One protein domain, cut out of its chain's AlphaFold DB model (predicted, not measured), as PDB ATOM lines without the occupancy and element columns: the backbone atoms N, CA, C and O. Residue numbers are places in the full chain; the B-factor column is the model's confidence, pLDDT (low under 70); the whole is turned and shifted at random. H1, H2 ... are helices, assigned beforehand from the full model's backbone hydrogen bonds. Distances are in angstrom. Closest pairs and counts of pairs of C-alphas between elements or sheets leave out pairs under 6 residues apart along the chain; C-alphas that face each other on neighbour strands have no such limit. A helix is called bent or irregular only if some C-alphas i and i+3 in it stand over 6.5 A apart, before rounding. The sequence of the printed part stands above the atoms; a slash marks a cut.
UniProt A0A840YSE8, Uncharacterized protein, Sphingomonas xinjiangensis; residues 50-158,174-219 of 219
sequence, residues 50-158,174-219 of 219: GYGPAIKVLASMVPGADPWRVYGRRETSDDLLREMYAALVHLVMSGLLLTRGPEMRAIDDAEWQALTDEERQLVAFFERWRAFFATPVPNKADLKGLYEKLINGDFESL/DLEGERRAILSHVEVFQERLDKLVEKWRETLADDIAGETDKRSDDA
ATOM      1  N   GLY A  50      71.804 150.967  79.363       73.75
ATOM      2  CA  GLY A  50      71.985 150.680  80.791       73.75
ATOM      3  C   GLY A  50      72.537 149.283  81.105       73.75
ATOM      4  O   GLY A  50      72.982 149.039  82.225       73.75
ATOM      5  N   TYR A  51      72.536 148.363  80.138       74.00
ATOM      6  CA  TYR A  51      72.868 146.951  80.352       74.00
ATOM      7  C   TYR A  51      74.315 146.597  80.013       74.00
ATOM      8  O   TYR A  51      74.712 145.452  80.206       74.00
ATOM      9  N   GLY A  52      75.141 147.560  79.591       72.19
ATOM     10  CA  GLY A  52      76.566 147.341  79.309       72.19
ATOM     11  C   GLY A  52      77.312 146.523  80.384       72.19
ATOM     12  O   GLY A  52      78.025 145.584  80.026       72.19
ATOM     13  N   PRO A  53      77.136 146.790  81.696       75.69
ATOM     14  CA  PRO A  53      77.721 145.955  82.747       75.69
ATOM     15  C   PRO A  53      77.213 144.507  82.739       75.69
ATOM     16  O   PRO A  53      78.015 143.585  82.849       75.69
ATOM     17  N   ALA A  54      75.907 144.289  82.561       73.31
ATOM     18  CA  ALA A  54      75.323 142.948  82.496       73.31
ATOM     19  C   ALA A  54      75.819 142.173  81.265       73.31
ATOM     20  O   ALA A  54      76.145 140.995  81.373       73.31
ATOM     21  N   ILE A  55      75.963 142.848  80.120       72.31
ATOM     22  CA  ILE A  55      76.529 142.277  78.891       72.31
ATOM     23  C   ILE A  55      77.986 141.857  79.114       72.31
ATOM     24  O   ILE A  55      78.371 140.753  78.738       72.31
ATOM     25  N   LYS A  56      78.790 142.690  79.787       71.00
ATOM     26  CA  LYS A  56      80.170 142.335  80.160       71.00
ATOM     27  C   LYS A  56      80.224 141.126  81.090       71.00
ATOM     28  O   LYS A  56      81.082 140.268  80.914       71.00
ATOM     29  N   VAL A  57      79.307 141.042  82.054       75.31
ATOM     30  CA  VAL A  57      79.216 139.887  82.953       75.31
ATOM     31  C   VAL A  57      78.850 138.627  82.170       75.31
ATOM     32  O   VAL A  57      79.533 137.619  82.317       75.31
ATOM     33  N   LEU A  58      77.858 138.682  81.279       71.25
ATOM     34  CA  LEU A  58      77.517 137.560  80.399       71.25
ATOM     35  C   LEU A  58      78.716 137.139  79.541       71.25
ATOM     36  O   LEU A  58      79.041 135.957  79.496       71.25
ATOM     37  N   ALA A  59      79.449 138.092  78.963       67.75
ATOM     38  CA  ALA A  59      80.678 137.816  78.221       67.75
ATOM     39  C   ALA A  59      81.782 137.176  79.091       67.75
ATOM     40  O   ALA A  59      82.577 136.386  78.583       67.75
ATOM     41  N   SER A  60      81.820 137.459  80.399       67.94
ATOM     42  CA  SER A  60      82.719 136.792  81.356       67.94
ATOM     43  C   SER A  60      82.223 135.430  81.857       67.94
ATOM     44  O   SER A  60      83.004 134.670  82.419       67.94
ATOM     45  N   MET A  61      80.963 135.061  81.602       69.00
ATOM     46  CA  MET A  61      80.449 133.708  81.864       69.00
ATOM     47  C   MET A  61      80.883 132.704  80.784       69.00
ATOM     48  O   MET A  61      80.327 131.619  80.666       69.00
ATOM     49  N   VAL A  62      81.884 133.034  79.966       66.44
ATOM     50  CA  VAL A  62      82.562 132.025  79.156       66.44
ATOM     51  C   VAL A  62      83.487 131.238  80.089       66.44
ATOM     52  O   VAL A  62      84.245 131.854  80.838       66.44
ATOM     53  N   PRO A  63      83.519 129.898  80.026       56.47
ATOM     54  CA  PRO A  63      84.386 129.092  80.893       56.47
ATOM     55  C   PRO A  63      85.889 129.435  80.785       56.47
ATOM     56  O   PRO A  63      86.679 129.062  81.644       56.47
ATOM     57  N   GLY A  64      86.299 130.159  79.735       57.47
ATOM     58  CA  GLY A  64      87.663 130.651  79.520       57.47
ATOM     59  C   GLY A  64      87.994 131.983  80.199       57.47
ATOM     60  O   GLY A  64      89.171 132.336  80.268       57.47
ATOM     61  N   ALA A  65      86.992 132.703  80.713       62.62
ATOM     62  CA  ALA A  65      87.131 133.954  81.465       62.62
ATOM     63  C   ALA A  65      87.248 133.712  82.986       62.62
ATOM     64  O   ALA A  65      86.885 134.551  83.804       62.62
ATOM     65  N   ASP A  66      87.760 132.538  83.342       66.88
ATOM     66  CA  ASP A  66      88.040 132.105  84.702       66.88
ATOM     67  C   ASP A  66      89.087 133.021  85.383       66.88
ATOM     68  O   ASP A  66      90.239 133.075  84.931       66.88
ATOM     69  N   PRO A  67      88.720 133.731  86.470       66.69
ATOM     70  CA  PRO A  67      89.624 134.648  87.156       66.69
ATOM     71  C   PRO A  67      90.748 133.924  87.916       66.69
ATOM     72  O   PRO A  67      91.790 134.531  88.169       66.69
ATOM     73  N   TRP A  68      90.596 132.628  88.216       69.56
ATOM     74  CA  TRP A  68      91.619 131.817  88.885       69.56
ATOM     75  C   TRP A  68      92.716 131.328  87.928       69.56
ATOM     76  O   TRP A  68      93.804 130.952  88.364       69.56
ATOM     77  N   ARG A  69      92.516 131.441  86.606       66.06
ATOM     78  CA  ARG A  69      93.494 131.028  85.582       66.06
ATOM     79  C   ARG A  69      94.858 131.720  85.714       66.06
ATOM     80  O   ARG A  69      95.876 131.140  85.335       66.06
ATOM     81  N   VAL A  70      94.896 132.950  86.230       63.78
ATOM     82  CA  VAL A  70      96.133 133.740  86.386       63.78
ATOM     83  C   VAL A  70      96.983 133.251  87.566       63.78
ATOM     84  O   VAL A  70      98.203 133.409  87.549       63.78
ATOM     85  N   TYR A  71      96.366 132.593  88.549       62.38
ATOM     86  CA  TYR A  71      97.015 132.149  89.786       62.38
ATOM     87  C   TYR A  71      97.591 130.725  89.704       62.38
ATOM     88  O   TYR A  71      98.167 130.245  90.671       62.38
ATOM     89  N   GLY A  72      97.532 130.079  88.528       53.53
ATOM     90  CA  GLY A  72      97.871 128.667  88.280       53.53
ATOM     91  C   GLY A  72      99.341 128.244  88.446       53.53
ATOM     92  O   GLY A  72      99.869 127.490  87.628       53.53
ATOM     93  N   ARG A  73     100.040 128.716  89.477       54.28
ATOM     94  CA  ARG A  73     101.370 128.244  89.861       54.28
ATOM     95  C   ARG A  73     101.506 128.156  91.386       54.28
ATOM     96  O   ARG A  73     102.379 128.847  91.902       54.28
ATOM     97  N   ARG A  74     100.720 127.318  92.089       53.41
ATOM     98  CA  ARG A  74     101.227 126.450  93.193       53.41
ATOM     99  C   ARG A  74     100.204 125.750  94.101       53.41
ATOM    100  O   ARG A  74     100.662 124.874  94.827       53.41
ATOM    101  N   GLU A  75      98.905 126.043  94.082       60.41
ATOM    102  CA  GLU A  75      97.987 125.503  95.107       60.41
ATOM    103  C   GLU A  75      96.844 124.652  94.528       60.41
ATOM    104  O   GLU A  75      96.194 125.029  93.557       60.41
ATOM    105  N   THR A  76      96.592 123.494  95.150       67.75
ATOM    106  CA  THR A  76      95.496 122.555  94.834       67.75
ATOM    107  C   THR A  76      94.113 123.202  94.964       67.75
ATOM    108  O   THR A  76      93.184 122.849  94.235       67.75
ATOM    109  N   SER A  77      93.983 124.184  95.856       72.94
ATOM    110  CA  SER A  77      92.747 124.928  96.110       72.94
ATOM    111  C   SER A  77      92.331 125.830  94.943       72.94
ATOM    112  O   SER A  77      91.139 125.928  94.654       72.94
ATOM    113  N   ASP A  78      93.284 126.428  94.222       76.56
ATOM    114  CA  ASP A  78      92.996 127.287  93.063       76.56
ATOM    115  C   ASP A  78      92.431 126.482  91.885       76.56
ATOM    116  O   ASP A  78      91.484 126.915  91.223       76.56
ATOM    117  N   ASP A  79      92.958 125.275  91.658       76.06
ATOM    118  CA  ASP A  79      92.435 124.358  90.642       76.06
ATOM    119  C   ASP A  79      91.005 123.903  90.981       76.06
ATOM    120  O   ASP A  79      90.141 123.839  90.100       76.06
ATOM    121  N   LEU A  80      90.712 123.660  92.264       77.38
ATOM    122  CA  LEU A  80      89.358 123.340  92.722       77.38
ATOM    123  C   LEU A  80      88.390 124.518  92.541       77.38
ATOM    124  O   LEU A  80      87.271 124.319  92.063       77.38
ATOM    125  N   LEU A  81      88.811 125.742  92.874       79.69
ATOM    126  CA  LEU A  81      88.006 126.955  92.677       79.69
ATOM    127  C   LEU A  81      87.703 127.198  91.197       79.69
ATOM    128  O   LEU A  81      86.569 127.518  90.837       79.69
ATOM    129  N   ARG A  82      88.685 126.961  90.330       78.00
ATOM    130  CA  ARG A  82      88.525 126.994  88.877       78.00
ATOM    131  C   ARG A  82      87.486 125.989  88.382       78.00
ATOM    132  O   ARG A  82      86.621 126.334  87.573       78.00
ATOM    133  N   GLU A  83      87.537 124.750  88.866       77.12
ATOM    134  CA  GLU A  83      86.540 123.735  88.511       77.12
ATOM    135  C   GLU A  83      85.138 124.083  89.035       77.12
ATOM    136  O   GLU A  83      84.153 123.892  88.316       77.12
ATOM    137  N   MET A  84      85.036 124.645  90.245       80.00
ATOM    138  CA  MET A  84      83.772 125.131  90.806       80.00
ATOM    139  C   MET A  84      83.190 126.288  89.994       80.00
ATOM    140  O   MET A  84      81.995 126.285  89.703       80.00
ATOM    141  N   TYR A  85      84.016 127.255  89.588       81.19
ATOM    142  CA  TYR A  85      83.582 128.365  88.743       81.19
ATOM    143  C   TYR A  85      83.002 127.865  87.421       81.19
ATOM    144  O   TYR A  85      81.888 128.241  87.059       81.19
ATOM    145  N   ALA A  86      83.718 126.969  86.735       77.62
ATOM    146  CA  ALA A  86      83.250 126.386  85.483       77.62
ATOM    147  C   ALA A  86      81.909 125.657  85.663       77.62
ATOM    148  O   ALA A  86      80.996 125.844  84.861       77.62
ATOM    149  N   ALA A  87      81.757 124.885  86.743       78.62
ATOM    150  CA  ALA A  87      80.509 124.198  87.056       78.62
ATOM    151  C   ALA A  87      79.353 125.187  87.315       78.62
ATOM    152  O   ALA A  87      78.264 125.028  86.768       78.62
ATOM    153  N   LEU A  88      79.572 126.240  88.108       83.12
ATOM    154  CA  LEU A  88      78.542 127.246  88.395       83.12
ATOM    155  C   LEU A  88      78.122 128.014  87.139       83.12
ATOM    156  O   LEU A  88      76.933 128.236  86.913       83.12
ATOM    157  N   VAL A  89      79.087 128.374  86.296       82.44
ATOM    158  CA  VAL A  89      78.835 128.980  84.987       82.44
ATOM    159  C   VAL A  89      78.006 128.037  84.104       82.44
ATOM    160  O   VAL A  89      77.034 128.491  83.499       82.44
ATOM    161  N   HIS A  90      78.304 126.727  84.093       80.19
ATOM    162  CA  HIS A  90      77.478 125.694  83.438       80.19
ATOM    163  C   HIS A  90      76.017 125.809  83.840       80.19
ATOM    164  O   HIS A  90      75.137 125.913  82.984       80.19
ATOM    165  N   LEU A  91      75.781 125.791  85.153       84.81
ATOM    166  CA  LEU A  91      74.450 125.762  85.730       84.81
ATOM    167  C   LEU A  91      73.676 127.027  85.374       84.81
ATOM    168  O   LEU A  91      72.524 126.939  84.958       84.81
ATOM    169  N   VAL A  92      74.304 128.197  85.519       86.19
ATOM    170  CA  VAL A  92      73.666 129.482  85.209       86.19
ATOM    171  C   VAL A  92      73.271 129.539  83.736       86.19
ATOM    172  O   VAL A  92      72.133 129.893  83.430       86.19
ATOM    173  N   MET A  93      74.163 129.137  82.823       83.81
ATOM    174  CA  MET A  93      73.863 129.117  81.389       83.81
ATOM    175  C   MET A  93      72.738 128.132  81.046       83.81
ATOM    176  O   MET A  93      71.789 128.500  80.353       83.81
ATOM    177  N   SER A  94      72.797 126.902  81.568       83.56
ATOM    178  CA  SER A  94      71.740 125.900  81.365       83.56
ATOM    179  C   SER A  94      70.397 126.363  81.933       83.56
ATOM    180  O   SER A  94      69.371 126.258  81.265       83.56
ATOM    181  N   GLY A  95      70.386 126.943  83.135       85.50
ATOM    182  CA  GLY A  95      69.182 127.480  83.766       85.50
ATOM    183  C   GLY A  95      68.578 128.651  82.988       85.50
ATOM    184  O   GLY A  95      67.358 128.722  82.818       85.50
ATOM    185  N   LEU A  96      69.417 129.545  82.458       85.19
ATOM    186  CA  LEU A  96      68.963 130.643  81.609       85.19
ATOM    187  C   LEU A  96      68.305 130.113  80.329       85.19
ATOM    188  O   LEU A  96      67.213 130.552  79.985       85.19
ATOM    189  N   LEU A  97      68.910 129.128  79.664       84.19
ATOM    190  CA  LEU A  97      68.342 128.532  78.451       84.19
ATOM    191  C   LEU A  97      67.065 127.727  78.727       84.19
ATOM    192  O   LEU A  97      66.126 127.799  77.940       84.19
ATOM    193  N   LEU A  98      66.964 127.028  79.861       84.00
ATOM    194  CA  LEU A  98      65.727 126.335  80.250       84.00
ATOM    195  C   LEU A  98      64.565 127.302  80.484       84.00
ATOM    196  O   LEU A  98      63.425 126.999  80.137       84.00
ATOM    197  N   THR A  99      64.849 128.454  81.092       83.69
ATOM    198  CA  THR A  99      63.816 129.422  81.490       83.69
ATOM    199  C   THR A  99      63.471 130.416  80.388       83.69
ATOM    200  O   THR A  99      62.314 130.812  80.283       83.69
ATOM    201  N   ARG A 100      64.447 130.811  79.563       83.12
ATOM    202  CA  ARG A 100      64.315 131.871  78.548       83.12
ATOM    203  C   ARG A 100      64.477 131.394  77.113       83.12
ATOM    204  O   ARG A 100      64.075 132.111  76.206       83.12
ATOM    205  N   GLY A 101      64.988 130.187  76.883       75.56
ATOM    206  CA  GLY A 101      65.125 129.604  75.543       75.56
ATOM    207  C   GLY A 101      63.845 129.644  74.696       75.56
ATOM    208  O   GLY A 101      63.939 129.990  73.523       75.56
ATOM    209  N   PRO A 102      62.639 129.398  75.250       75.44
ATOM    210  CA  PRO A 102      61.392 129.513  74.486       75.44
ATOM    211  C   PRO A 102      61.068 130.938  74.015       75.44
ATOM    212  O   PRO A 102      60.334 131.104  73.048       75.44
ATOM    213  N   GLU A 103      61.584 131.960  74.703       76.38
ATOM    214  CA  GLU A 103      61.412 133.374  74.341       76.38
ATOM    215  C   GLU A 103      62.430 133.806  73.267       76.38
ATOM    216  O   GLU A 103      62.266 134.854  72.639       76.38
ATOM    217  N   MET A 104      63.475 133.003  73.023       75.62
ATOM    218  CA  MET A 104      64.491 133.273  72.008       75.62
ATOM    219  C   MET A 104      63.959 132.917  70.618       75.62
ATOM    220  O   MET A 104      63.987 131.762  70.185       75.62
ATOM    221  N   ARG A 105      63.496 133.937  69.896       80.06
ATOM    222  CA  ARG A 105      63.146 133.818  68.479       80.06
ATOM    223  C   ARG A 105      64.352 134.050  67.575       80.06
ATOM    224  O   ARG A 105      65.293 134.752  67.945       80.06
ATOM    225  N   ALA A 106      64.265 133.526  66.356       79.00
ATOM    226  CA  ALA A 106      65.164 133.927  65.286       79.00
ATOM    227  C   ALA A 106      64.955 135.414  64.948       79.00
ATOM    228  O   ALA A 106      63.827 135.921  64.949       79.00
ATOM    229  N   ILE A 107      66.068 136.089  64.687       82.06
ATOM    230  CA  ILE A 107      66.116 137.467  64.200       82.06
ATOM    231  C   ILE A 107      66.205 137.401  62.679       82.06
ATOM    232  O   ILE A 107      66.980 136.599  62.151       82.06
ATOM    233  N   ASP A 108      65.386 138.194  61.995       83.25
ATOM    234  CA  ASP A 108      65.390 138.251  60.533       83.25
ATOM    235  C   ASP A 108      66.526 139.140  59.986       83.25
ATOM    236  O   ASP A 108      67.215 139.850  60.725       83.25
ATOM    237  N   ASP A 109      66.745 139.101  58.668       83.19
ATOM    238  CA  ASP A 109      67.831 139.849  58.022       83.19
ATOM    239  C   ASP A 109      67.683 141.373  58.179       83.19
ATOM    240  O   ASP A 109      68.681 142.090  58.296       83.19
ATOM    241  N   ALA A 110      66.450 141.886  58.175       80.38
ATOM    242  CA  ALA A 110      66.181 143.319  58.255       80.38
ATOM    243  C   ALA A 110      66.433 143.848  59.677       80.38
ATOM    244  O   ALA A 110      67.045 144.903  59.864       80.38
ATOM    245  N   GLU A 111      66.021 143.082  60.681       82.94
ATOM    246  CA  GLU A 111      66.294 143.309  62.091       82.94
ATOM    247  C   GLU A 111      67.793 143.232  62.370       82.94
ATOM    248  O   GLU A 111      68.341 144.144  62.987       82.94
ATOM    249  N   TRP A 112      68.479 142.207  61.853       84.69
ATOM    250  CA  TRP A 112      69.925 142.038  62.008       84.69
ATOM    251  C   TRP A 112      70.715 143.250  61.495       84.69
ATOM    252  O   TRP A 112      71.663 143.716  62.139       84.69
ATOM    253  N   GLN A 113      70.303 143.806  60.353       85.44
ATOM    254  CA  GLN A 113      70.908 145.014  59.794       85.44
ATOM    255  C   GLN A 113      70.669 146.257  60.662       85.44
ATOM    256  O   GLN A 113      71.538 147.129  60.711       85.44
ATOM    257  N   ALA A 114      69.546 146.329  61.381       83.31
ATOM    258  CA  ALA A 114      69.219 147.439  62.277       83.31
ATOM    259  C   ALA A 114      69.924 147.371  63.649       83.31
ATOM    260  O   ALA A 114      69.965 148.376  64.371       83.31
ATOM    261  N   LEU A 115      70.487 146.214  64.014       84.31
ATOM    262  CA  LEU A 115      71.265 146.042  65.242       84.31
ATOM    263  C   LEU A 115      72.618 146.765  65.178       84.31
ATOM    264  O   LEU A 115      73.250 146.852  64.123       84.31
ATOM    265  N   THR A 116      73.091 147.239  66.331       83.44
ATOM    266  CA  THR A 116      74.482 147.695  66.496       83.44
ATOM    267  C   THR A 116      75.442 146.512  66.586       83.44
ATOM    268  O   THR A 116      75.037 145.377  66.837       83.44
ATOM    269  N   ASP A 117      76.741 146.772  66.444       80.06
ATOM    270  CA  ASP A 117      77.761 145.722  66.553       80.06
ATOM    271  C   ASP A 117      77.737 145.020  67.920       80.06
ATOM    272  O   ASP A 117      77.851 143.800  67.992       80.06
ATOM    273  N   GLU A 118      77.508 145.768  69.003       75.56
ATOM    274  CA  GLU A 118      77.371 145.225  70.364       75.56
ATOM    275  C   GLU A 118      76.171 144.270  70.485       75.56
ATOM    276  O   GLU A 118      76.263 143.211  71.106       75.56
ATOM    277  N   GLU A 119      75.045 144.619  69.863       80.44
ATOM    278  CA  GLU A 119      73.840 143.787  69.839       80.44
ATOM    279  C   GLU A 119      74.045 142.521  69.016       80.44
ATOM    280  O   GLU A 119      73.686 141.434  69.464       80.44
ATOM    281  N   ARG A 120      74.672 142.638  67.841       83.31
ATOM    282  CA  ARG A 120      74.999 141.480  66.999       83.31
ATOM    283  C   ARG A 120      75.934 140.515  67.719       83.31
ATOM    284  O   ARG A 120      75.718 139.306  67.660       83.31
ATOM    285  N   GLN A 121      76.928 141.034  68.443       77.56
ATOM    286  CA  GLN A 121      77.814 140.218  69.275       77.56
ATOM    287  C   GLN A 121      77.035 139.467  70.360       77.56
ATOM    288  O   GLN A 121      77.261 138.275  70.565       77.56
ATOM    289  N   LEU A 122      76.091 140.134  71.028       78.69
ATOM    290  CA  LEU A 122      75.251 139.520  72.054       78.69
ATOM    291  C   LEU A 122      74.328 138.434  71.479       78.69
ATOM    292  O   LEU A 122      74.198 137.366  72.074       78.69
ATOM    293  N   VAL A 123      73.734 138.659  70.307       81.25
ATOM    294  CA  VAL A 123      72.928 137.633  69.629       81.25
ATOM    295  C   VAL A 123      73.792 136.432  69.249       81.25
ATOM    296  O   VAL A 123      73.447 135.303  69.590       81.25
ATOM    297  N   ALA A 124      74.943 136.659  68.610       79.19
ATOM    298  CA  ALA A 124      75.869 135.588  68.235       79.19
ATOM    299  C   ALA A 124      76.317 134.767  69.455       79.19
ATOM    300  O   ALA A 124      76.442 133.543  69.397       79.19
ATOM    301  N   PHE A 125      76.508 135.437  70.590       77.44
ATOM    302  CA  PHE A 125      76.856 134.803  71.849       77.44
ATOM    303  C   PHE A 125      75.763 133.857  72.363       77.44
ATOM    304  O   PHE A 125      76.059 132.716  72.730       77.44
ATOM    305  N   PHE A 126      74.506 134.298  72.349       79.94
ATOM    306  CA  PHE A 126      73.369 133.479  72.758       79.94
ATOM    307  C   PHE A 126      73.108 132.306  71.807       79.94
ATOM    308  O   PHE A 126      72.827 131.201  72.270       79.94
ATOM    309  N   GLU A 127      73.260 132.513  70.499       79.94
ATOM    310  CA  GLU A 127      73.164 131.442  69.502       79.94
ATOM    311  C   GLU A 127      74.245 130.374  69.733       79.94
ATOM    312  O   GLU A 127      73.951 129.178  69.733       79.94
ATOM    313  N   ARG A 128      75.485 130.796  70.032       77.19
ATOM    314  CA  ARG A 128      76.589 129.888  70.386       77.19
ATOM    315  C   ARG A 128      76.271 129.061  71.630       77.19
ATOM    316  O   ARG A 128      76.522 127.857  71.652       77.19
ATOM    317  N   TRP A 129      75.729 129.695  72.668       80.81
ATOM    318  CA  TRP A 129      75.304 128.996  73.881       80.81
ATOM    319  C   TRP A 129      74.211 127.978  73.580       80.81
ATOM    320  O   TRP A 129      74.349 126.808  73.933       80.81
ATOM    321  N   ARG A 130      73.158 128.394  72.875       80.38
ATOM    322  CA  ARG A 130      72.049 127.512  72.513       80.38
ATOM    323  C   ARG A 130      72.534 126.276  71.759       80.38
ATOM    324  O   ARG A 130      72.175 125.170  72.148       80.38
ATOM    325  N   ALA A 131      73.384 126.447  70.747       79.38
ATOM    326  CA  ALA A 131      73.923 125.335  69.963       79.38
ATOM    327  C   ALA A 131      74.707 124.330  70.827       79.38
ATOM    328  O   ALA A 131      74.541 123.117  70.691       79.38
ATOM    329  N   PHE A 132      75.525 124.829  71.756       77.56
ATOM    330  CA  PHE A 132      76.284 123.982  72.673       77.56
ATOM    331  C   PHE A 132      75.375 123.166  73.601       77.56
ATOM    332  O   PHE A 132      75.548 121.955  73.740       77.56
ATOM    333  N   PHE A 133      74.388 123.817  74.217       76.88
ATOM    334  CA  PHE A 133      73.511 123.185  75.203       76.88
ATOM    335  C   PHE A 133      72.381 122.345  74.591       76.88
ATOM    336  O   PHE A 133      71.854 121.459  75.260       76.88
ATOM    337  N   ALA A 134      72.047 122.565  73.316       76.69
ATOM    338  CA  ALA A 134      71.129 121.714  72.559       76.69
ATOM    339  C   ALA A 134      71.704 120.310  72.296       76.69
ATOM    340  O   ALA A 134      70.955 119.378  72.008       76.69
ATOM    341  N   THR A 135      73.024 120.131  72.423       78.69
ATOM    342  CA  THR A 135      73.655 118.813  72.325       78.69
ATOM    343  C   THR A 135      73.679 118.151  73.707       78.69
ATOM    344  O   THR A 135      74.280 118.716  74.624       78.69
ATOM    345  N   PRO A 136      73.071 116.964  73.894       73.31
ATOM    346  CA  PRO A 136      73.089 116.279  75.182       73.31
ATOM    347  C   PRO A 136      74.516 115.890  75.572       73.31
ATOM    348  O   PRO A 136      75.312 115.435  74.744       73.31
ATOM    349  N   VAL A 137      74.838 116.049  76.854       70.19
ATOM    350  CA  VAL A 137      76.159 115.695  77.382       70.19
ATOM    351  C   VAL A 137      76.281 114.177  77.485       70.19
ATOM    352  O   VAL A 137      75.434 113.539  78.113       70.19
ATOM    353  N   PRO A 138      77.341 113.563  76.933       68.69
ATOM    354  CA  PRO A 138      77.637 112.166  77.213       68.69
ATOM    355  C   PRO A 138      77.857 111.957  78.718       68.69
ATOM    356  O   PRO A 138      78.606 112.706  79.334       68.69
ATOM    357  N   ASN A 139      77.314 110.878  79.287       56.31
ATOM    358  CA  ASN A 139      77.321 110.558  80.730       56.31
ATOM    359  C   ASN A 139      78.721 110.455  81.405       56.31
ATOM    360  O   ASN A 139      78.837 110.159  82.588       56.31
ATOM    361  N   LYS A 140      79.810 110.630  80.643       58.59
ATOM    362  CA  LYS A 140      81.216 110.621  81.093       58.59
ATOM    363  C   LYS A 140      82.048 111.745  80.464       58.59
ATOM    364  O   LYS A 140      83.271 111.638  80.398       58.59
ATOM    365  N   ALA A 141      81.409 112.769  79.906       58.56
ATOM    366  CA  ALA A 141      82.126 113.778  79.152       58.56
ATOM    367  C   ALA A 141      83.015 114.626  80.063       58.56
ATOM    368  O   ALA A 141      82.589 115.126  81.106       58.56
ATOM    369  N   ASP A 142      84.259 114.813  79.634       64.69
ATOM    370  CA  ASP A 142      85.142 115.794  80.237       64.69
ATOM    371  C   ASP A 142      84.605 117.199  79.932       64.69
ATOM    372  O   ASP A 142      84.721 117.683  78.804       64.69
ATOM    373  N   LEU A 143      83.997 117.857  80.931       61.09
ATOM    374  CA  LEU A 143      83.515 119.234  80.767       61.09
ATOM    375  C   LEU A 143      84.653 120.185  80.402       61.09
ATOM    376  O   LEU A 143      84.402 121.152  79.699       61.09
ATOM    377  N   LYS A 144      85.897 119.915  80.826       60.75
ATOM    378  CA  LYS A 144      87.038 120.748  80.441       60.75
ATOM    379  C   LYS A 144      87.239 120.675  78.930       60.75
ATOM    380  O   LYS A 144      87.234 121.716  78.287       60.75
ATOM    381  N   GLY A 145      87.290 119.474  78.356       62.88
ATOM    382  CA  GLY A 145      87.317 119.271  76.908       62.88
ATOM    383  C   GLY A 145      86.069 119.786  76.174       62.88
ATOM    384  O   GLY A 145      86.178 120.283  75.057       62.88
ATOM    385  N   LEU A 146      84.876 119.717  76.776       63.72
ATOM    386  CA  LEU A 146      83.658 120.309  76.198       63.72
ATOM    387  C   LEU A 146      83.714 121.837  76.182       63.72
ATOM    388  O   LEU A 146      83.323 122.460  75.201       63.72
ATOM    389  N   TYR A 147      84.239 122.445  77.235       62.47
ATOM    390  CA  TYR A 147      84.400 123.886  77.314       62.47
ATOM    391  C   TYR A 147      85.554 124.399  76.481       62.47
ATOM    392  O   TYR A 147      85.428 125.441  75.855       62.47
ATOM    393  N   GLU A 148      86.641 123.647  76.385       63.97
ATOM    394  CA  GLU A 148      87.682 123.900  75.400       63.97
ATOM    395  C   GLU A 148      87.114 123.809  73.982       63.97
ATOM    396  O   GLU A 148      87.542 124.580  73.146       63.97
ATOM    397  N   LYS A 149      86.094 122.989  73.697       64.25
ATOM    398  CA  LYS A 149      85.368 123.056  72.413       64.25
ATOM    399  C   LYS A 149      84.446 124.273  72.299       64.25
ATOM    400  O   LYS A 149      84.336 124.837  71.219       64.25
ATOM    401  N   LEU A 150      83.815 124.708  73.391       63.44
ATOM    402  CA  LEU A 150      83.016 125.943  73.426       63.44
ATOM    403  C   LEU A 150      83.880 127.205  73.219       63.44
ATOM    404  O   LEU A 150      83.389 128.208  72.703       63.44
ATOM    405  N   ILE A 151      85.148 127.158  73.642       60.75
ATOM    406  CA  ILE A 151      86.109 128.270  73.596       60.75
ATOM    407  C   ILE A 151      87.010 128.203  72.350       60.75
ATOM    408  O   ILE A 151      87.260 129.241  71.749       60.75
ATOM    409  N   ASN A 152      87.494 127.010  71.980       57.19
ATOM    410  CA  ASN A 152      88.496 126.760  70.930       57.19
ATOM    411  C   ASN A 152      87.933 126.054  69.683       57.19
ATOM    412  O   ASN A 152      88.710 125.745  68.784       57.19
ATOM    413  N   GLY A 153      86.642 125.706  69.632       46.69
ATOM    414  CA  GLY A 153      86.055 125.109  68.428       46.69
ATOM    415  C   GLY A 153      86.254 126.038  67.227       46.69
ATOM    416  O   GLY A 153      85.841 127.190  67.312       46.69
ATOM    417  N   ASP A 154      86.924 125.530  66.180       41.91
ATOM    418  CA  ASP A 154      87.254 126.165  64.890       41.91
ATOM    419  C   ASP A 154      86.525 127.492  64.621       41.91
ATOM    420  O   ASP A 154      85.347 127.518  64.267       41.91
ATOM    421  N   PHE A 155      87.247 128.605  64.779       44.62
ATOM    422  CA  PHE A 155      86.728 129.963  64.575       44.62
ATOM    423  C   PHE A 155      87.709 130.852  63.783       44.62
ATOM    424  O   PHE A 155      87.673 132.070  63.906       44.62
ATOM    425  N   GLU A 156      88.589 130.259  62.964       32.78
ATOM    426  CA  GLU A 156      89.438 130.995  62.003       32.78
ATOM    427  C   GLU A 156      88.720 131.321  60.674       32.78
ATOM    428  O   GLU A 156      89.299 131.983  59.822       32.78
ATOM    429  N   SER A 157      87.457 130.918  60.473       32.66
ATOM    430  CA  SER A 157      86.739 131.131  59.200       32.66
ATOM    431  C   SER A 157      85.583 132.136  59.244       32.66
ATOM    432  O   SER A 157      84.919 132.330  58.231       32.66
ATOM    433  N   LEU A 158      85.313 132.792  60.378       38.41
ATOM    434  CA  LEU A 158      84.152 133.692  60.513       38.41
ATOM    435  C   LEU A 158      84.456 135.178  60.273       38.41
ATOM    436  O   LEU A 158      83.542 135.994  60.348       38.41
ATOM    437  N   ASP A 174      62.760 121.236  67.689       73.12
ATOM    438  CA  ASP A 174      62.437 120.221  68.688       73.12
ATOM    439  C   ASP A 174      62.744 120.794  70.075       73.12
ATOM    440  O   ASP A 174      63.758 120.495  70.704       73.12
ATOM    441  N   LEU A 175      61.864 121.683  70.535       74.12
ATOM    442  CA  LEU A 175      61.973 122.364  71.821       74.12
ATOM    443  C   LEU A 175      61.996 121.363  72.979       74.12
ATOM    444  O   LEU A 175      62.571 121.647  74.027       74.12
ATOM    445  N   GLU A 176      61.361 120.202  72.815       79.94
ATOM    446  CA  GLU A 176      61.350 119.158  73.833       79.94
ATOM    447  C   GLU A 176      62.690 118.412  73.878       79.94
ATOM    448  O   GLU A 176      63.228 118.186  74.965       79.94
ATOM    449  N   GLY A 177      63.267 118.097  72.718       82.69
ATOM    450  CA  GLY A 177      64.619 117.561  72.584       82.69
ATOM    451  C   GLY A 177      65.687 118.514  73.116       82.69
ATOM    452  O   GLY A 177      66.523 118.091  73.915       82.69
ATOM    453  N   GLU A 178      65.613 119.804  72.768       82.12
ATOM    454  CA  GLU A 178      66.506 120.843  73.300       82.12
ATOM    455  C   GLU A 178      66.403 120.926  74.828       82.12
ATOM    456  O   GLU A 178      67.415 120.888  75.524       82.12
ATOM    457  N   ARG A 179      65.186 120.959  75.387       83.81
ATOM    458  CA  ARG A 179      64.990 120.969  76.847       83.81
ATOM    459  C   ARG A 179      65.561 119.727  77.513       83.81
ATOM    460  O   ARG A 179      66.185 119.844  78.564       83.81
ATOM    461  N   ARG A 180      65.365 118.546  76.921       86.31
ATOM    462  CA  ARG A 180      65.905 117.285  77.444       86.31
ATOM    463  C   ARG A 180      67.432 117.286  77.429       86.31
ATOM    464  O   ARG A 180      68.041 116.844  78.399       86.31
ATOM    465  N   ALA A 181      68.041 117.819  76.371       85.50
ATOM    466  CA  ALA A 181      69.483 118.003  76.300       85.50
ATOM    467  C   ALA A 181      69.973 118.955  77.399       85.50
ATOM    468  O   ALA A 181      70.860 118.590  78.163       85.50
ATOM    469  N   ILE A 182      69.347 120.125  77.565       84.94
ATOM    470  CA  ILE A 182      69.748 121.080  78.607       84.94
ATOM    471  C   ILE A 182      69.539 120.498  80.020       84.94
ATOM    472  O   ILE A 182      70.349 120.741  80.911       84.94
ATOM    473  N   LEU A 183      68.504 119.686  80.249       85.25
ATOM    474  CA  LEU A 183      68.332 118.984  81.527       85.25
ATOM    475  C   LEU A 183      69.475 118.004  81.805       85.25
ATOM    476  O   LEU A 183      69.979 117.973  82.925       85.25
ATOM    477  N   SER A 184      69.959 117.285  80.790       85.44
ATOM    478  CA  SER A 184      71.112 116.393  80.957       85.44
ATOM    479  C   SER A 184      72.380 117.163  81.354       85.44
ATOM    480  O   SER A 184      73.213 116.656  82.101       85.44
ATOM    481  N   HIS A 185      72.539 118.407  80.884       83.06
ATOM    482  CA  HIS A 185      73.618 119.303  81.322       83.06
ATOM    483  C   HIS A 185      73.514 119.644  82.818       83.06
ATOM    484  O   HIS A 185      74.534 119.674  83.507       83.06
ATOM    485  N   VAL A 186      72.299 119.858  83.335       84.38
ATOM    486  CA  VAL A 186      72.052 120.137  84.764       84.38
ATOM    487  C   VAL A 186      72.332 118.909  85.635       84.38
ATOM    488  O   VAL A 186      72.946 119.037  86.692       84.38
ATOM    489  N   GLU A 187      71.940 117.720  85.184       85.25
ATOM    490  CA  GLU A 187      72.208 116.458  85.889       85.25
ATOM    491  C   GLU A 187      73.718 116.190  86.001       85.25
ATOM    492  O   GLU A 187      74.229 115.918  87.089       85.25
ATOM    493  N   VAL A 188      74.465 116.370  84.903       81.56
ATOM    494  CA  VAL A 188      75.934 116.243  84.903       81.56
ATOM    495  C   VAL A 188      76.593 117.274  85.824       81.56
ATOM    496  O   VAL A 188      77.577 116.960  86.501       81.56
ATOM    497  N   PHE A 189      76.062 118.499  85.878       82.62
ATOM    498  CA  PHE A 189      76.525 119.504  86.831       82.62
ATOM    499  C   PHE A 189      76.351 119.028  88.279       82.62
ATOM    500  O   PHE A 189      77.304 119.129  89.053       82.62
ATOM    501  N   GLN A 190      75.179 118.494  88.640       83.50
ATOM    502  CA  GLN A 190      74.895 118.047  90.005       83.50
ATOM    503  C   GLN A 190      75.906 116.989  90.462       83.50
ATOM    504  O   GLN A 190      76.562 117.168  91.487       83.50
ATOM    505  N   GLU A 191      76.111 115.938  89.662       83.44
ATOM    506  CA  GLU A 191      77.069 114.876  89.994       83.44
ATOM    507  C   GLU A 191      78.500 115.396  90.174       83.44
ATOM    508  O   GLU A 191      79.292 114.846  90.947       83.44
ATOM    509  N   ARG A 192      78.878 116.426  89.412       77.19
ATOM    510  CA  ARG A 192      80.217 117.009  89.487       77.19
ATOM    511  C   ARG A 192      80.368 117.937  90.679       77.19
ATOM    512  O   ARG A 192      81.429 117.915  91.299       77.19
ATOM    513  N   LEU A 193      79.347 118.727  90.997       82.69
ATOM    514  CA  LEU A 193      79.354 119.570  92.183       82.69
ATOM    515  C   LEU A 193      79.532 118.710  93.434       82.69
ATOM    516  O   LEU A 193      80.393 119.024  94.249       82.69
ATOM    517  N   ASP A 194      78.821 117.585  93.524       85.25
ATOM    518  CA  ASP A 194      78.964 116.637  94.633       85.25
ATOM    519  C   ASP A 194      80.413 116.134  94.752       85.25
ATOM    520  O   ASP A 194      81.024 116.212  95.817       85.25
ATOM    521  N   LYS A 195      81.025 115.711  93.634       86.06
ATOM    522  CA  LYS A 195      82.436 115.278  93.606       86.06
ATOM    523  C   LYS A 195      83.411 116.391  93.996       86.06
ATOM    524  O   LYS A 195      84.415 116.115  94.647       86.06
ATOM    525  N   LEU A 196      83.164 117.628  93.565       84.25
ATOM    526  CA  LEU A 196      84.020 118.772  93.885       84.25
ATOM    527  C   LEU A 196      83.927 119.147  95.361       84.25
ATOM    528  O   LEU A 196      84.957 119.409  95.974       84.25
ATOM    529  N   VAL A 197      82.722 119.124  95.934       86.00
ATOM    530  CA  VAL A 197      82.502 119.377  97.361       86.00
ATOM    531  C   VAL A 197      83.214 118.328  98.213       86.00
ATOM    532  O   VAL A 197      83.868 118.699  99.184       86.00
ATOM    533  N   GLU A 198      83.153 117.047  97.840       88.31
ATOM    534  CA  GLU A 198      83.879 115.993  98.564       88.31
ATOM    535  C   GLU A 198      85.401 116.176  98.478       88.31
ATOM    536  O   GLU A 198      86.066 116.186  99.512       88.31
ATOM    537  N   LYS A 199      85.961 116.467  97.294       85.69
ATOM    538  CA  LYS A 199      87.396 116.800  97.163       85.69
ATOM    539  C   LYS A 199      87.808 117.999  98.019       85.69
ATOM    540  O   LYS A 199      88.901 118.022  98.582       85.69
ATOM    541  N   TRP A 200      86.945 119.010  98.110       83.81
ATOM    542  CA  TRP A 200      87.188 120.180  98.952       83.81
ATOM    543  C   TRP A 200      87.234 119.810 100.437       83.81
ATOM    544  O   TRP A 200      88.099 120.294 101.162       83.81
ATOM    545  N   ARG A 201      86.337 118.923 100.889       85.69
ATOM    546  CA  ARG A 201      86.340 118.411 102.268       85.69
ATOM    547  C   ARG A 201      87.607 117.620 102.582       85.69
ATOM    548  O   ARG A 201      88.159 117.806 103.660       85.69
ATOM    549  N   GLU A 202      88.056 116.779 101.654       85.75
ATOM    550  CA  GLU A 202      89.300 116.008 101.784       85.75
ATOM    551  C   GLU A 202      90.518 116.936 101.892       85.75
ATOM    552  O   GLU A 202      91.285 116.832 102.843       85.75
ATOM    553  N   THR A 203      90.628 117.917 100.990       82.94
ATOM    554  CA  THR A 203      91.736 118.890 100.991       82.94
ATOM    555  C   THR A 203      91.780 119.689 102.299       82.94
ATOM    556  O   THR A 203      92.839 119.859 102.893       82.94
ATOM    557  N   LEU A 204      90.616 120.120 102.803       79.94
ATOM    558  CA  LEU A 204      90.525 120.844 104.072       79.94
ATOM    559  C   LEU A 204      90.935 119.969 105.270       79.94
ATOM    560  O   LEU A 204      91.528 120.465 106.227       79.94
ATOM    561  N   ALA A 205      90.600 118.677 105.244       78.69
ATOM    562  CA  ALA A 205      90.988 117.740 106.294       78.69
ATOM    563  C   ALA A 205      92.508 117.501 106.308       78.69
ATOM    564  O   ALA A 205      93.100 117.464 107.390       78.69
ATOM    565  N   ASP A 206      93.131 117.406 105.133       77.56
ATOM    566  CA  ASP A 206      94.579 117.249 104.978       77.56
ATOM    567  C   ASP A 206      95.347 118.497 105.443       77.56
ATOM    568  O   ASP A 206      96.354 118.374 106.145       77.56
ATOM    569  N   ASP A 207      94.843 119.698 105.137       74.50
ATOM    570  CA  ASP A 207      95.438 120.960 105.597       74.50
ATOM    571  C   ASP A 207      95.405 121.073 107.132       74.50
ATOM    572  O   ASP A 207      96.411 121.416 107.763       74.50
ATOM    573  N   ILE A 208      94.274 120.714 107.756       72.56
ATOM    574  CA  ILE A 208      94.126 120.703 109.220       72.56
ATOM    575  C   ILE A 208      95.074 119.675 109.856       72.56
ATOM    576  O   ILE A 208      95.722 119.976 110.863       72.56
ATOM    577  N   ALA A 209      95.184 118.475 109.277       70.44
ATOM    578  CA  ALA A 209      96.078 117.430 109.770       70.44
ATOM    579  C   ALA A 209      97.561 117.841 109.658       70.44
ATOM    580  O   ALA A 209      98.326 117.680 110.613       70.44
ATOM    581  N   GLY A 210      97.958 118.445 108.534       68.62
ATOM    582  CA  GLY A 210      99.318 118.937 108.307       68.62
ATOM    583  C   GLY A 210      99.722 120.110 109.211       68.62
ATOM    584  O   GLY A 210     100.891 120.227 109.581       68.62
ATOM    585  N   GLU A 211      98.778 120.968 109.615       62.91
ATOM    586  CA  GLU A 211      99.026 122.011 110.620       62.91
ATOM    587  C   GLU A 211      99.182 121.449 112.039       62.91
ATOM    588  O   GLU A 211      99.985 121.969 112.819       62.91
ATOM    589  N   THR A 212      98.444 120.388 112.386       62.50
ATOM    590  CA  THR A 212      98.591 119.737 113.696       62.50
ATOM    591  C   THR A 212      99.925 119.012 113.851       62.50
ATOM    592  O   THR A 212     100.518 119.104 114.923       62.50
ATOM    593  N   ASP A 213     100.429 118.385 112.786       60.31
ATOM    594  CA  ASP A 213     101.700 117.645 112.791       60.31
ATOM    595  C   ASP A 213     102.914 118.595 112.872       60.31
ATOM    596  O   ASP A 213     103.850 118.387 113.643       60.31
ATOM    597  N   LYS A 214     102.848 119.746 112.184       60.62
ATOM    598  CA  LYS A 214     103.871 120.804 112.293       60.62
ATOM    599  C   LYS A 214     103.946 121.439 113.683       60.62
ATOM    600  O   LYS A 214     105.019 121.852 114.103       60.62
ATOM    601  N   ARG A 215     102.826 121.532 114.407       59.28
ATOM    602  CA  ARG A 215     102.807 122.068 115.781       59.28
ATOM    603  C   ARG A 215     103.352 121.096 116.828       59.28
ATOM    604  O   ARG A 215     103.740 121.566 117.893       59.28
ATOM    605  N   SER A 216     103.364 119.788 116.564       58.81
ATOM    606  CA  SER A 216     103.969 118.798 117.467       58.81
ATOM    607  C   SER A 216     105.483 118.672 117.323       58.81
ATOM    608  O   SER A 216     106.127 118.310 118.300       58.81
ATOM    609  N   ASP A 217     106.049 119.000 116.160       57.78
ATOM    610  CA  ASP A 217     107.506 118.963 115.944       57.78
ATOM    611  C   ASP A 217     108.241 120.213 116.481       57.78
ATOM    612  O   ASP A 217     109.448 120.163 116.714       57.78
ATOM    613  N   ASP A 218     107.523 121.317 116.721       54.84
ATOM    614  CA  ASP A 218     108.073 122.584 117.238       54.84
ATOM    615  C   ASP A 218     107.935 122.756 118.778       54.84
ATOM    616  O   ASP A 218     108.319 123.806 119.310       54.84
ATOM    617  N   ALA A 219     107.389 121.767 119.505       49.09
ATOM    618  CA  ALA A 219     107.134 121.805 120.959       49.09
ATOM    619  C   ALA A 219     107.998 120.807 121.751       49.09
ATOM    620  O   ALA A 219     108.497 121.205 122.833       49.09
TER     621      ALA A 219
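Overview. This is residues 50 to 158 and 174 to 219 of the 219 residues of an uncharacterized protein of Sphingomonas xinjiangensis (UniProt A0A840YSE8). Two long helices, H3 and H7, lie side by side and run opposite ways, and residues 205 to 217 of H7 stick out as an arm. H5 meets this pair crosswise with its last residues, H2 packs on residues 78 to 82 of H3, and H1, H4 and H6 lie more loosely around H5. The printed part has 155 residues with seven named helices, H1 to H7 in order, and no named strand; the class is all helix. It is loose, with a radius of gyration of the C-alphas of 20.0 A, and spans 78 by 32 by 32 A.

Along the chain. H1, residues 52 to 60, begins at C-alpha 52 (76.566, 147.341, 79.309). H2 is residues 67 to 71, only just irregular, with C-alphas 67 and 70 6.6 A apart. H3, residues 76 to 103, is 41.2 A long, with a kink of 34 degrees near residue 97; it is irregular, C-alphas 99 and 102 being 7.4 A apart. H4 is residues 109 to 114, H5 residues 117 to 133, 24.5 A long, and H6 residues 143 to 152. H7, residues 175 to 217, is 63.5 A long and ends at C-alpha 217 (107.506, 118.963, 115.944).

Arrangement. H3 is the hub, touching H2, H5 and H7. H3 and H7 touch at a shallow tilt of 20 degrees, opposite ways; their closest C-alphas, Ser 94 and Ile 182, are 5.9 A apart. H5 touches H7 with Phe 133 alone, 5.5 A from Ile 182 between C-alphas, about perpendicular at 86 degrees. Every O i to N i+4 pair is within hydrogen-bond range in H1, H4, H5, H6 and H7, against 22 of 24 in H3 and 0 of 1 in H2, where 1 of 2 O i to N i+3 pairs is.

Size, cuts and confidence. Residues 159 to 173 are not printed, and C-alphas 158 and 174 are 26.8 A apart across this cut. No link printed whole is long. The pLDDT is under 70 at residues 59 to 76, 138 to 158 and 210 to 219.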